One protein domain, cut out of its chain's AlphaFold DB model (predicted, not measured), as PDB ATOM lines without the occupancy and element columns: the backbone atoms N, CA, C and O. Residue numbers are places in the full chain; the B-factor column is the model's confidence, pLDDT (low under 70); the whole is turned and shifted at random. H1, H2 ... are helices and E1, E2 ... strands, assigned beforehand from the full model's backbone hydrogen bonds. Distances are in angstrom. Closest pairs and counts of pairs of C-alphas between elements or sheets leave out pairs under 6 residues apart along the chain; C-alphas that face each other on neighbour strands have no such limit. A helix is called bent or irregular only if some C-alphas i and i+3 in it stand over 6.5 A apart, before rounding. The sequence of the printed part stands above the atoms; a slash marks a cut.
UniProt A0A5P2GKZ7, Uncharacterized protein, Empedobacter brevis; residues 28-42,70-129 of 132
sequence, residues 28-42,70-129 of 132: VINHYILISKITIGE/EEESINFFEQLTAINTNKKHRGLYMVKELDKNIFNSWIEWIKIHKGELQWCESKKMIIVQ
ATOM      1  N   VAL A  28     -14.184  47.881  47.805       85.88
ATOM      2  CA  VAL A  28     -15.248  46.945  48.204       85.88
ATOM      3  C   VAL A  28     -16.446  47.075  47.265       85.88
ATOM      4  O   VAL A  28     -16.929  46.075  46.739       85.88
ATOM      5  N   ILE A  29     -16.879  48.307  46.987       88.81
ATOM      6  CA  ILE A  29     -17.973  48.578  46.050       88.81
ATOM      7  C   ILE A  29     -17.625  48.042  44.659       88.81
ATOM      8  O   ILE A  29     -18.412  47.299  44.080       88.81
ATOM      9  N   ASN A  30     -16.431  48.336  44.141       91.19
ATOM     10  CA  ASN A  30     -16.001  47.863  42.824       91.19
ATOM     11  C   ASN A  30     -15.908  46.334  42.756       91.19
ATOM     12  O   ASN A  30     -16.257  45.747  41.731       91.19
ATOM     13  N   HIS A  31     -15.483  45.685  43.842       92.00
ATOM     14  CA  HIS A  31     -15.471  44.230  43.935       92.00
ATOM     15  C   HIS A  31     -16.885  43.645  43.795       92.00
ATOM     16  O   HIS A  31     -17.104  42.777  42.948       92.00
ATOM     17  N   TYR A  32     -17.868  44.156  44.543       92.00
ATOM     18  CA  TYR A  32     -19.245  43.659  44.449       92.00
ATOM     19  C   TYR A  32     -19.970  44.088  43.163       92.00
ATOM     20  O   TYR A  32     -20.810  43.333  42.669       92.00
ATOM     21  N   ILE A  33     -19.611  45.230  42.559       93.06
ATOM     22  CA  ILE A  33     -20.066  45.597  41.207       93.06
ATOM     23  C   ILE A  33     -19.583  44.560  40.193       93.06
ATOM     24  O   ILE A  33     -20.377  44.102  39.376       93.06
ATOM     25  N   LEU A  34     -18.308  44.157  40.242       92.50
ATOM     26  CA  LEU A  34     -17.773  43.131  39.345       92.50
ATOM     27  C   LEU A  34     -18.517  41.798  39.511       92.50
ATOM     28  O   LEU A  34     -18.922  41.193  38.521       92.50
ATOM     29  N   ILE A  35     -18.745  41.368  40.752       90.06
ATOM     30  CA  ILE A  35     -19.510  40.148  41.051       90.06
ATOM     31  C   ILE A  35     -20.934  40.238  40.483       90.06
ATOM     32  O   ILE A  35     -21.425  39.277  39.889       90.06
ATOM     33  N   SER A  36     -21.584  41.395  40.608       88.19
ATOM     34  CA  SER A  36     -22.929  41.622  40.064       88.19
ATOM     35  C   SER A  36     -22.939  41.603  38.533       88.19
ATOM     36  O   SER A  36     -23.809  40.967  37.946       88.19
ATOM     37  N   LYS A  37     -21.933  42.201  37.875       86.75
ATOM     38  CA  LYS A  37     -21.757  42.139  36.412       86.75
ATOM     39  C   LYS A  37     -21.604  40.713  35.897       86.75
ATOM     40  O   LYS A  37     -22.211  40.356  34.892       86.75
ATOM     41  N   ILE A  38     -20.823  39.893  36.599       85.31
ATOM     42  CA  ILE A  38     -20.695  38.462  36.300       85.31
ATOM     43  C   ILE A  38     -22.059  37.773  36.437       85.31
ATOM     44  O   ILE A  38     -22.455  37.013  35.560       85.31
ATOM     45  N   THR A  39     -22.794  38.073  37.512       83.75
ATOM     46  CA  THR A  39     -24.108  37.471  37.807       83.75
ATOM     47  C   THR A  39     -25.141  37.761  36.714       83.75
ATOM     48  O   THR A  39     -25.927  36.884  36.377       83.75
ATOM     49  N   ILE A  40     -25.114  38.955  36.110       80.69
ATOM     50  CA  ILE A  40     -26.011  39.329  34.998       80.69
ATOM     51  C   ILE A  40     -25.465  38.975  33.602       80.69
ATOM     52  O   ILE A  40     -26.063  39.355  32.597       80.69
ATOM     53  N   GLY A  41     -24.316  38.298  33.519       80.19
ATOM     54  CA  GLY A  41     -23.707  37.878  32.253       80.19
ATOM     55  C   GLY A  41     -22.985  38.978  31.464       80.19
ATOM     56  O   GLY A  41     -22.657  38.764  30.300       80.19
ATOM     57  N   GLU A  42     -22.711  40.142  32.063       84.88
ATOM     58  CA  GLU A  42     -21.907  41.201  31.426       84.88
ATOM     59  C   GLU A  42     -20.402  40.895  31.439       84.88
ATOM     60  O   GLU A  42     -19.664  41.406  30.598       84.88
ATOM     61  N   GLU A  70     -21.952  35.836  44.930       84.06
ATOM     62  CA  GLU A  70     -23.226  36.307  44.384       84.06
ATOM     63  C   GLU A  70     -24.200  36.741  45.487       84.06
ATOM     64  O   GLU A  70     -24.620  37.896  45.536       84.06
ATOM     65  N   GLU A  71     -24.491  35.850  46.439       83.81
ATOM     66  CA  GLU A  71     -25.409  36.144  47.542       83.81
ATOM     67  C   GLU A  71     -24.900  37.267  48.453       83.81
ATOM     68  O   GLU A  71     -25.687  38.105  48.892       83.81
ATOM     69  N   GLU A  72     -23.594  37.308  48.712       84.88
ATOM     70  CA  GLU A  72     -22.972  38.361  49.513       84.88
ATOM     71  C   GLU A  72     -23.116  39.727  48.835       84.88
ATOM     72  O   GLU A  72     -23.528  40.689  49.481       84.88
ATOM     73  N   SER A  73     -22.871  39.794  47.523       87.06
ATOM     74  CA  SER A  73     -22.992  41.029  46.743       87.06
ATOM     75  C   SER A  73     -24.429  41.551  46.679       87.06
ATOM     76  O   SER A  73     -24.650  42.749  46.855       87.06
ATOM     77  N   ILE A  74     -25.417  40.664  46.509       86.56
ATOM     78  CA  ILE A  74     -26.836  41.040  46.511       86.56
ATOM     79  C   ILE A  74     -27.220  41.594  47.882       86.56
ATOM     80  O   ILE A  74     -27.729  42.707  47.973       86.56
ATOM     81  N   ASN A  75     -26.920  40.860  48.958       85.25
ATOM     82  CA  ASN A  75     -27.239  41.299  50.316       85.25
ATOM     83  C   ASN A  75     -26.573  42.644  50.646       85.25
ATOM     84  O   ASN A  75     -27.185  43.491  51.297       85.25
ATOM     85  N   PHE A  76     -25.336  42.848  50.185       87.38
ATOM     86  CA  PHE A  76     -24.613  44.103  50.345       87.38
ATOM     87  C   PHE A  76     -25.361  45.279  49.700       87.38
ATOM     88  O   PHE A  76     -25.611  46.276  50.378       87.38
ATOM     89  N   PHE A  77     -25.765  45.173  48.429       87.19
ATOM     90  CA  PHE A  77     -26.456  46.275  47.754       87.19
ATOM     91  C   PHE A  77     -27.894  46.483  48.236       87.19
ATOM     92  O   PHE A  77     -28.324  47.632  48.341       87.19
ATOM     93  N   GLU A  78     -28.624  45.422  48.591       86.94
ATOM     94  CA  GLU A  78     -29.959  45.554  49.194       86.94
ATOM     95  C   GLU A  78     -29.895  46.339  50.510       86.94
ATOM     96  O   GLU A  78     -30.692  47.247  50.729       86.94
ATOM     97  N   GLN A  79     -28.917  46.041  51.371       83.81
ATOM     98  CA  GLN A  79     -28.735  46.764  52.631       83.81
ATOM     99  C   GLN A  79     -28.255  48.199  52.415       83.81
ATOM    100  O   GLN A  79     -28.714  49.108  53.105       83.81
ATOM    101  N   LEU A  80     -27.337  48.401  51.468       85.38
ATOM    102  CA  LEU A  80     -26.765  49.714  51.186       85.38
ATOM    103  C   LEU A  80     -27.803  50.679  50.598       85.38
ATOM    104  O   LEU A  80     -27.844  51.843  50.983       85.38
ATOM    105  N   THR A  81     -28.632  50.197  49.670       83.06
ATOM    106  CA  THR A  81     -29.540  51.037  48.870       83.06
ATOM    107  C   THR A  81     -31.002  50.975  49.320       83.06
ATOM    108  O   THR A  81     -31.797  51.813  48.904       83.06
ATOM    109  N   ALA A  82     -31.374  49.980  50.136       85.06
ATOM    110  CA  ALA A  82     -32.758  49.589  50.428       85.06
ATOM    111  C   ALA A  82     -33.592  49.175  49.191       85.06
ATOM    112  O   ALA A  82     -34.814  49.040  49.283       85.06
ATOM    113  N   ILE A  83     -32.951  48.946  48.036       82.19
ATOM    114  CA  ILE A  83     -33.581  48.450  46.805       82.19
ATOM    115  C   ILE A  83     -33.456  46.926  46.788       82.19
ATOM    116  O   ILE A  83     -32.364  46.392  46.595       82.19
ATOM    117  N   ASN A  84     -34.580  46.234  46.977       84.19
ATOM    118  CA  ASN A  84     -34.617  44.777  47.094       84.19
ATOM    119  C   ASN A  84     -34.716  44.083  45.731       84.19
ATOM    120  O   ASN A  84     -35.485  44.494  44.861       84.19
ATOM    121  N   THR A  85     -34.013  42.965  45.588       78.19
ATOM    122  CA  THR A  85     -34.248  41.998  44.516       78.19
ATOM    123  C   THR A  85     -35.553  41.248  44.773       78.19
ATOM    124  O   THR A  85     -35.945  40.973  45.914       78.19
ATOM    125  N   ASN A  86     -36.266  40.902  43.703       68.06
ATOM    126  CA  ASN A  86     -37.452  40.069  43.840       68.06
ATOM    127  C   ASN A  86     -37.002  38.660  44.254       68.06
ATOM    128  O   ASN A  86     -36.302  37.989  43.501       68.06
ATOM    129  N   LYS A  87     -37.410  38.189  45.439       58.78
ATOM    130  CA  LYS A  87     -37.086  36.840  45.948       58.78
ATOM    131  C   LYS A  87     -37.888  35.756  45.220       58.78
ATOM    132  O   LYS A  87     -38.596  34.975  45.851       58.78
ATOM    133  N   LYS A  88     -37.810  35.692  43.894       45.53
ATOM    134  CA  LYS A  88     -38.253  34.511  43.156       45.53
ATOM    135  C   LYS A  88     -37.063  33.558  43.085       45.53
ATOM    136  O   LYS A  88     -36.033  33.902  42.530       45.53
ATOM    137  N   HIS A  89     -37.225  32.381  43.695       43.25
ATOM    138  CA  HIS A  89     -36.310  31.229  43.635       43.25
ATOM    139  C   HIS A  89     -35.176  31.174  44.682       43.25
ATOM    140  O   HIS A  89     -34.007  30.972  44.380       43.25
ATOM    141  N   ARG A  90     -35.541  31.215  45.976       41.34
ATOM    142  CA  ARG A  90     -34.766  30.514  47.023       41.34
ATOM    143  C   ARG A  90     -35.190  29.045  47.051       41.34
ATOM    144  O   ARG A  90     -35.979  28.645  47.899       41.34
ATOM    145  N   GLY A  91     -34.727  28.253  46.093       34.00
ATOM    146  CA  GLY A  91     -35.054  26.832  46.066       34.00
ATOM    147  C   GLY A  91     -34.486  26.132  44.848       34.00
ATOM    148  O   GLY A  91     -35.012  26.321  43.764       34.00
ATOM    149  N   LEU A  92     -33.437  25.345  45.102       34.84
ATOM    150  CA  LEU A  92     -32.907  24.234  44.306       34.84
ATOM    151  C   LEU A  92     -32.784  24.469  42.790       34.84
ATOM    152  O   LEU A  92     -33.755  24.421  42.048       34.84
ATOM    153  N   TYR A  93     -31.516  24.557  42.379       36.91
ATOM    154  CA  TYR A  93     -30.974  24.627  41.019       36.91
ATOM    155  C   TYR A  93     -30.788  26.036  40.437       36.91
ATOM    156  O   TYR A  93     -31.585  26.536  39.662       36.91
ATOM    157  N   MET A  94     -29.601  26.562  40.764       41.03
ATOM    158  CA  MET A  94     -28.718  27.366  39.910       41.03
ATOM    159  C   MET A  94     -29.136  28.816  39.612       41.03
ATOM    160  O   MET A  94     -29.998  29.075  38.791       41.03
ATOM    161  N   VAL A  95     -28.366  29.730  40.218       48.72
ATOM    162  CA  VAL A  95     -28.297  31.186  39.992       48.72
ATOM    163  C   VAL A  95     -29.489  31.967  40.561       48.72
ATOM    164  O   VAL A  95     -30.620  31.857  40.096       48.72
ATOM    165  N   LYS A  96     -29.241  32.799  41.582       50.12
ATOM    166  CA  LYS A  96     -30.131  33.930  41.856       50.12
ATOM    167  C   LYS A  96     -29.903  34.907  40.712       50.12
ATOM    168  O   LYS A  96     -28.910  35.625  40.671       50.12
ATOM    169  N   GLU A  97     -30.823  34.935  39.764       58.25
ATOM    170  CA  GLU A  97     -30.725  35.909  38.687       58.25
ATOM    171  C   GLU A  97     -30.929  37.316  39.261       58.25
ATOM    172  O   GLU A  97     -31.980  37.656  39.810       58.25
ATOM    173  N   LEU A  98     -29.881  38.134  39.175       71.31
ATOM    174  CA  LEU A  98     -29.968  39.555  39.458       71.31
ATOM    175  C   LEU A  98     -30.643  40.241  38.267       71.31
ATOM    176  O   LEU A  98     -30.138  40.205  37.148       71.31
ATOM    177  N   ASP A  99     -31.782  40.890  38.501       80.31
ATOM    178  CA  ASP A  99     -32.442  41.679  37.463       80.31
ATOM    179  C   ASP A  99     -31.549  42.862  37.052       80.31
ATOM    180  O   ASP A  99     -31.076  43.639  37.889       80.31
ATOM    181  N   LYS A 100     -31.329  43.016  35.742       80.12
ATOM    182  CA  LYS A 100     -30.463  44.064  35.191       80.12
ATOM    183  C   LYS A 100     -30.930  45.478  35.562       80.12
ATOM    184  O   LYS A 100     -30.097  46.355  35.779       80.12
ATOM    185  N   ASN A 101     -32.234  45.720  35.673       84.31
ATOM    186  CA  ASN A 101     -32.773  47.014  36.091       84.31
ATOM    187  C   ASN A 101     -32.506  47.283  37.574       84.31
ATOM    188  O   ASN A 101     -32.214  48.423  37.937       84.31
ATOM    189  N   ILE A 102     -32.555  46.253  38.426       87.12
ATOM    190  CA  ILE A 102     -32.168  46.379  39.839       87.12
ATOM    191  C   ILE A 102     -30.679  46.706  39.949       87.12
ATOM    192  O   ILE A 102     -30.324  47.670  40.624       87.12
ATOM    193  N   PHE A 103     -29.822  45.989  39.214       88.00
ATOM    194  CA  PHE A 103     -28.395  46.308  39.143       88.00
ATOM    195  C   PHE A 103     -28.155  47.762  38.713       88.00
ATOM    196  O   PHE A 103     -27.444  48.500  39.394       88.00
ATOM    197  N   ASN A 104     -28.799  48.210  37.632       87.00
ATOM    198  CA  ASN A 104     -28.684  49.593  37.168       87.00
ATOM    199  C   ASN A 104     -29.158  50.596  38.230       87.00
ATOM    200  O   ASN A 104     -28.512  51.622  38.433       87.00
ATOM    201  N   SER A 105     -30.234  50.280  38.952       89.00
ATOM    202  CA  SER A 105     -30.749  51.119  40.040       89.00
ATOM    203  C   SER A 105     -29.748  51.240  41.193       89.00
ATOM    204  O   SER A 105     -29.569  52.331  41.732       89.00
ATOM    205  N   TRP A 106     -29.034  50.163  41.541       91.31
ATOM    206  CA  TRP A 106     -27.943  50.223  42.518       91.31
ATOM    207  C   TRP A 106     -26.786  51.100  42.039       91.31
ATOM    208  O   TRP A 106     -26.281  51.918  42.806       91.31
ATOM    209  N   ILE A 107     -26.380  50.971  40.773       92.50
ATOM    210  CA  ILE A 107     -25.304  51.789  40.198       92.50
ATOM    211  C   ILE A 107     -25.668  53.276  40.216       92.50
ATOM    212  O   ILE A 107     -24.844  54.098  40.623       92.50
ATOM    213  N   GLU A 108     -26.888  53.633  39.817       92.31
ATOM    214  CA  GLU A 108     -27.366  55.018  39.889       92.31
ATOM    215  C   GLU A 108     -27.411  55.524  41.333       92.31
ATOM    216  O   GLU A 108     -26.927  56.622  41.616       92.31
ATOM    217  N   TRP A 109     -27.887  54.704  42.273       92.06
ATOM    218  CA  TRP A 109     -27.885  55.062  43.689       92.06
ATOM    219  C   TRP A 109     -26.473  55.385  44.194       92.06
ATOM    220  O   TRP A 109     -26.276  56.415  44.840       92.06
ATOM    221  N   ILE A 110     -25.478  54.557  43.855       89.56
ATOM    222  CA  ILE A 110     -24.075  54.772  44.244       89.56
ATOM    223  C   ILE A 110     -23.545  56.073  43.647       89.56
ATOM    224  O   ILE A 110     -22.895  56.839  44.350       89.56
ATOM    225  N   LYS A 111     -23.824  56.363  42.370       87.88
ATOM    226  CA  LYS A 111     -23.377  57.616  41.737       87.88
ATOM    227  C   LYS A 111     -23.875  58.848  42.491       87.88
ATOM    228  O   LYS A 111     -23.103  59.790  42.654       87.88
ATOM    229  N   ILE A 112     -25.126  58.812  42.947       87.31
ATOM    230  CA  ILE A 112     -25.766  59.907  43.682       87.31
ATOM    231  C   ILE A 112     -25.183  60.027  45.097       87.31
ATOM    232  O   ILE A 112     -24.790  61.116  45.503       87.31
ATOM    233  N   HIS A 113     -25.068  58.912  45.828       83.94
ATOM    234  CA  HIS A 113     -24.806  58.931  47.273       83.94
ATOM    235  C   HIS A 113     -23.360  58.586  47.662       83.94
ATOM    236  O   HIS A 113     -23.043  58.560  48.848       83.94
ATOM    237  N   LYS A 114     -22.439  58.331  46.715       79.19
ATOM    238  CA  LYS A 114     -21.058  57.915  47.050       79.19
ATOM    239  C   LYS A 114     -20.333  58.876  47.999       79.19
ATOM    240  O   LYS A 114     -19.502  58.430  48.780       79.19
ATOM    241  N   GLY A 115     -20.636  60.176  47.927       77.62
ATOM    242  CA  GLY A 115     -20.029  61.199  48.785       77.62
ATOM    243  C   GLY A 115     -20.467  61.115  50.250       77.62
ATOM    244  O   GLY A 115     -19.799  61.664  51.119       77.62
ATOM    245  N   GLU A 116     -21.558  60.401  50.520       81.00
ATOM    246  CA  GLU A 116     -22.171  60.239  51.842       81.00
ATOM    247  C   GLU A 116     -21.740  58.935  52.536       81.00
ATOM    248  O   GLU A 116     -22.104  58.679  53.688       81.00
ATOM    249  N   LEU A 117     -20.975  58.082  51.844       77.31
ATOM    250  CA  LEU A 117     -20.561  56.776  52.345       77.31
ATOM    251  C   LEU A 117     -19.323  56.883  53.232       77.31
ATOM    252  O   LEU A 117     -18.305  57.459  52.848       77.31
ATOM    253  N   GLN A 118     -19.375  56.244  54.399       73.88
ATOM    254  CA  GLN A 118     -18.232  56.142  55.303       73.88
ATOM    255  C   GLN A 118     -17.984  54.702  55.737       73.88
ATOM    256  O   GLN A 118     -18.909  53.926  55.977       73.88
ATOM    257  N   TRP A 119     -16.705  54.347  55.866       77.69
ATOM    258  CA  TRP A 119     -16.283  53.051  56.380       77.69
ATOM    259  C   TRP A 119     -16.131  53.125  57.895       77.69
ATOM    260  O   TRP A 119     -15.284  53.851  58.414       77.69
ATOM    261  N   CYS A 120     -16.934  52.347  58.612       71.75
ATOM    262  CA  CYS A 120     -16.831  52.208  60.055       71.75
ATOM    263  C   CYS A 120     -15.947  50.999  60.383       71.75
ATOM    264  O   CYS A 120     -16.427  49.867  60.410       71.75
ATOM    265  N   GLU A 121     -14.652  51.216  60.641       65.56
ATOM    266  CA  GLU A 121     -13.692  50.130  60.912       65.56
ATOM    267  C   GLU A 121     -14.034  49.310  62.161       65.56
ATOM    268  O   GLU A 121     -13.919  48.085  62.131       65.56
ATOM    269  N   SER A 122     -14.508  49.958  63.232       70.62
ATOM    270  CA  SER A 122     -14.860  49.290  64.495       70.62
ATOM    271  C   SER A 122     -15.987  48.267  64.330       70.62
ATOM    272  O   SER A 122     -16.032  47.275  65.055       70.62
ATOM    273  N   LYS A 123     -16.865  48.485  63.346       58.09
ATOM    274  CA  LYS A 123     -17.963  47.583  62.977       58.09
ATOM    275  C   LYS A 123     -17.730  46.852  61.650       58.09
ATOM    276  O   LYS A 123     -18.555  46.032  61.270       58.09
ATOM    277  N   LYS A 124     -16.622  47.143  60.956       65.62
ATOM    278  CA  LYS A 124     -16.288  46.673  59.600       65.62
ATOM    279  C   LYS A 124     -17.463  46.780  58.611       65.62
ATOM    280  O   LYS A 124     -17.727  45.839  57.871       65.62
ATOM    281  N   MET A 125     -18.173  47.908  58.612       67.38
ATOM    282  CA  MET A 125     -19.374  48.110  57.789       67.38
ATOM    283  C   MET A 125     -19.389  49.481  57.109       67.38
ATOM    284  O   MET A 125     -18.744  50.417  57.583       67.38
ATOM    285  N   ILE A 126     -20.173  49.607  56.036       69.44
ATOM    286  CA  ILE A 126     -20.479  50.896  55.403       69.44
ATOM    287  C   ILE A 126     -21.676  51.526  56.113       69.44
ATOM    288  O   ILE A 126     -22.661  50.849  56.403       69.44
ATOM    289  N   ILE A 127     -21.586  52.825  56.384       69.56
ATOM    290  CA  ILE A 127     -22.686  53.648  56.886       69.56
ATOM    291  C   ILE A 127     -22.978  54.771  55.889       69.56
ATOM    292  O   ILE A 127     -22.057  55.313  55.277       69.56
ATOM    293  N   VAL A 128     -24.257  55.114  55.740       72.81
ATOM    294  CA  VAL A 128     -24.716  56.247  54.925       72.81
ATOM    295  C   VAL A 128     -24.973  57.421  55.867       72.81
ATOM    296  O   VAL A 128     -25.839  57.325  56.740       72.81
ATOM    297  N   GLN A 129     -24.214  58.510  55.733       63.94
ATOM    298  CA  GLN A 129     -24.497  59.739  56.472       63.94
ATOM    299  C   GLN A 129     -25.573  60.534  55.735       63.94
ATOM    300  O   GLN A 129     -25.304  61.120  54.695       63.94
TER     301      GLN A 129
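What this domain is: This is residues 28 to 42 and 70 to 129 of the 132 residues of an uncharacterized protein of Empedobacter brevis (UniProt A0A5P2GKZ7). A small hairpin of two strands, E1 and E2, stands at one end of a group of three helices, H1, H2 and H3, whose centres make a triangle. H1 and H3 run nearly antiparallel but do not come tightly together, H2 packs on H1 at a steep tilt, meets H3 only with its last residues, 77 to 81, and has its centre nearest to the middle of the whole, and a long loop, residues 82 to 99, reaches out to the end away from the hairpin. The printed part has 75 residues, with three named helices and two named strands in the order H1, H2, H3, E1, E2 along the chain; the sheet has the order E1 - E2 and is antiparallel, and the class is mostly helix. The whole is compact, with a radius of gyration of the C-alphas of 12.9 A, and only just elongated, with spans of 37, 25 and 19 A.

Where its parts are: Strand E1 is residues 117 to 120, 9.7 A from first to last C-alpha, and strand E2 is residues 125 to 128, 10.1 A long, with C-alpha 128 at (-24.716, 56.247, 54.925). Before E1 comes H3, residues 100 to 116, the longest helix, 24.7 A from C-alpha 100 at (-30.463, 44.064, 35.191) to C-alpha 116. H3 has a kink of 36 degrees near residue 110. It is irregular: C-alphas 112 and 115 are 7.8 A apart, and its line is a rough one. H2, residues 70 to 81, is 16.6 A long, and H1, residues 28 to 39, is also 16.6 A long. C-alpha 28 of H1 is at (-15.248, 46.945, 48.204).

How they stand to each other: E1 and E2 form a hairpin of antiparallel neighbours with a tight link of 4 residues, their directions at 144 degrees. C-alphas 119 and 126, which face each other, are 4.8 A apart. Within hydrogen-bond range are N 120 and O 125 at 2.8 A and N 127 and O 118 at 2.9 A. The link from H3 to E1 is tight, with 0 residues between them. The closest C-alphas of H3 and E2 are those of Glu 116 and Val 128, 5.6 A apart. Those of H2 and E2 are Leu 80 and Ile 126, 7.7 A apart. H2 and H3 only just touch, with 3 pairs of C-alphas within 8 A, made by residues 77 to 81 of H2 and 106 to 109 of H3. The closest C-alphas there are those of Thr 81 and Trp 106, 6.6 A apart, and the two helices run the same way at a steep tilt of 52 degrees. H1 and H2 touch, closest at the C-alphas of Tyr 32 and Ser 73, 5.1 A apart, and run opposite ways at a steep tilt of 56 degrees. H1 and H3 are close but not clearly touching, with the C-alphas of Ser 36 and Phe 103 closest at 7.3 A. They run opposite ways at a shallow tilt of 7 degrees. H1 is apart from E1 and E2, and H2 is apart from E1. Each O i to N i+4 pair is within hydrogen-bond range in H1 and H2, and 11 of 13 are in H3.

The domain as a whole: The two C-alphas farthest apart are those of Leu 92 and Gly 115, at 39.4 A. Residues 43 to 69 are cut out, and C-alphas 42 and 70 are 13.9 A apart across the cut, which falls in the link from H1 to H2. The link from H2 to H3, residues 82 to 99, is long. The mean pLDDT of the printed part is 76.8, and 19 residues are under 70: residues 86 to 97, 121, 123 to 127 and 129.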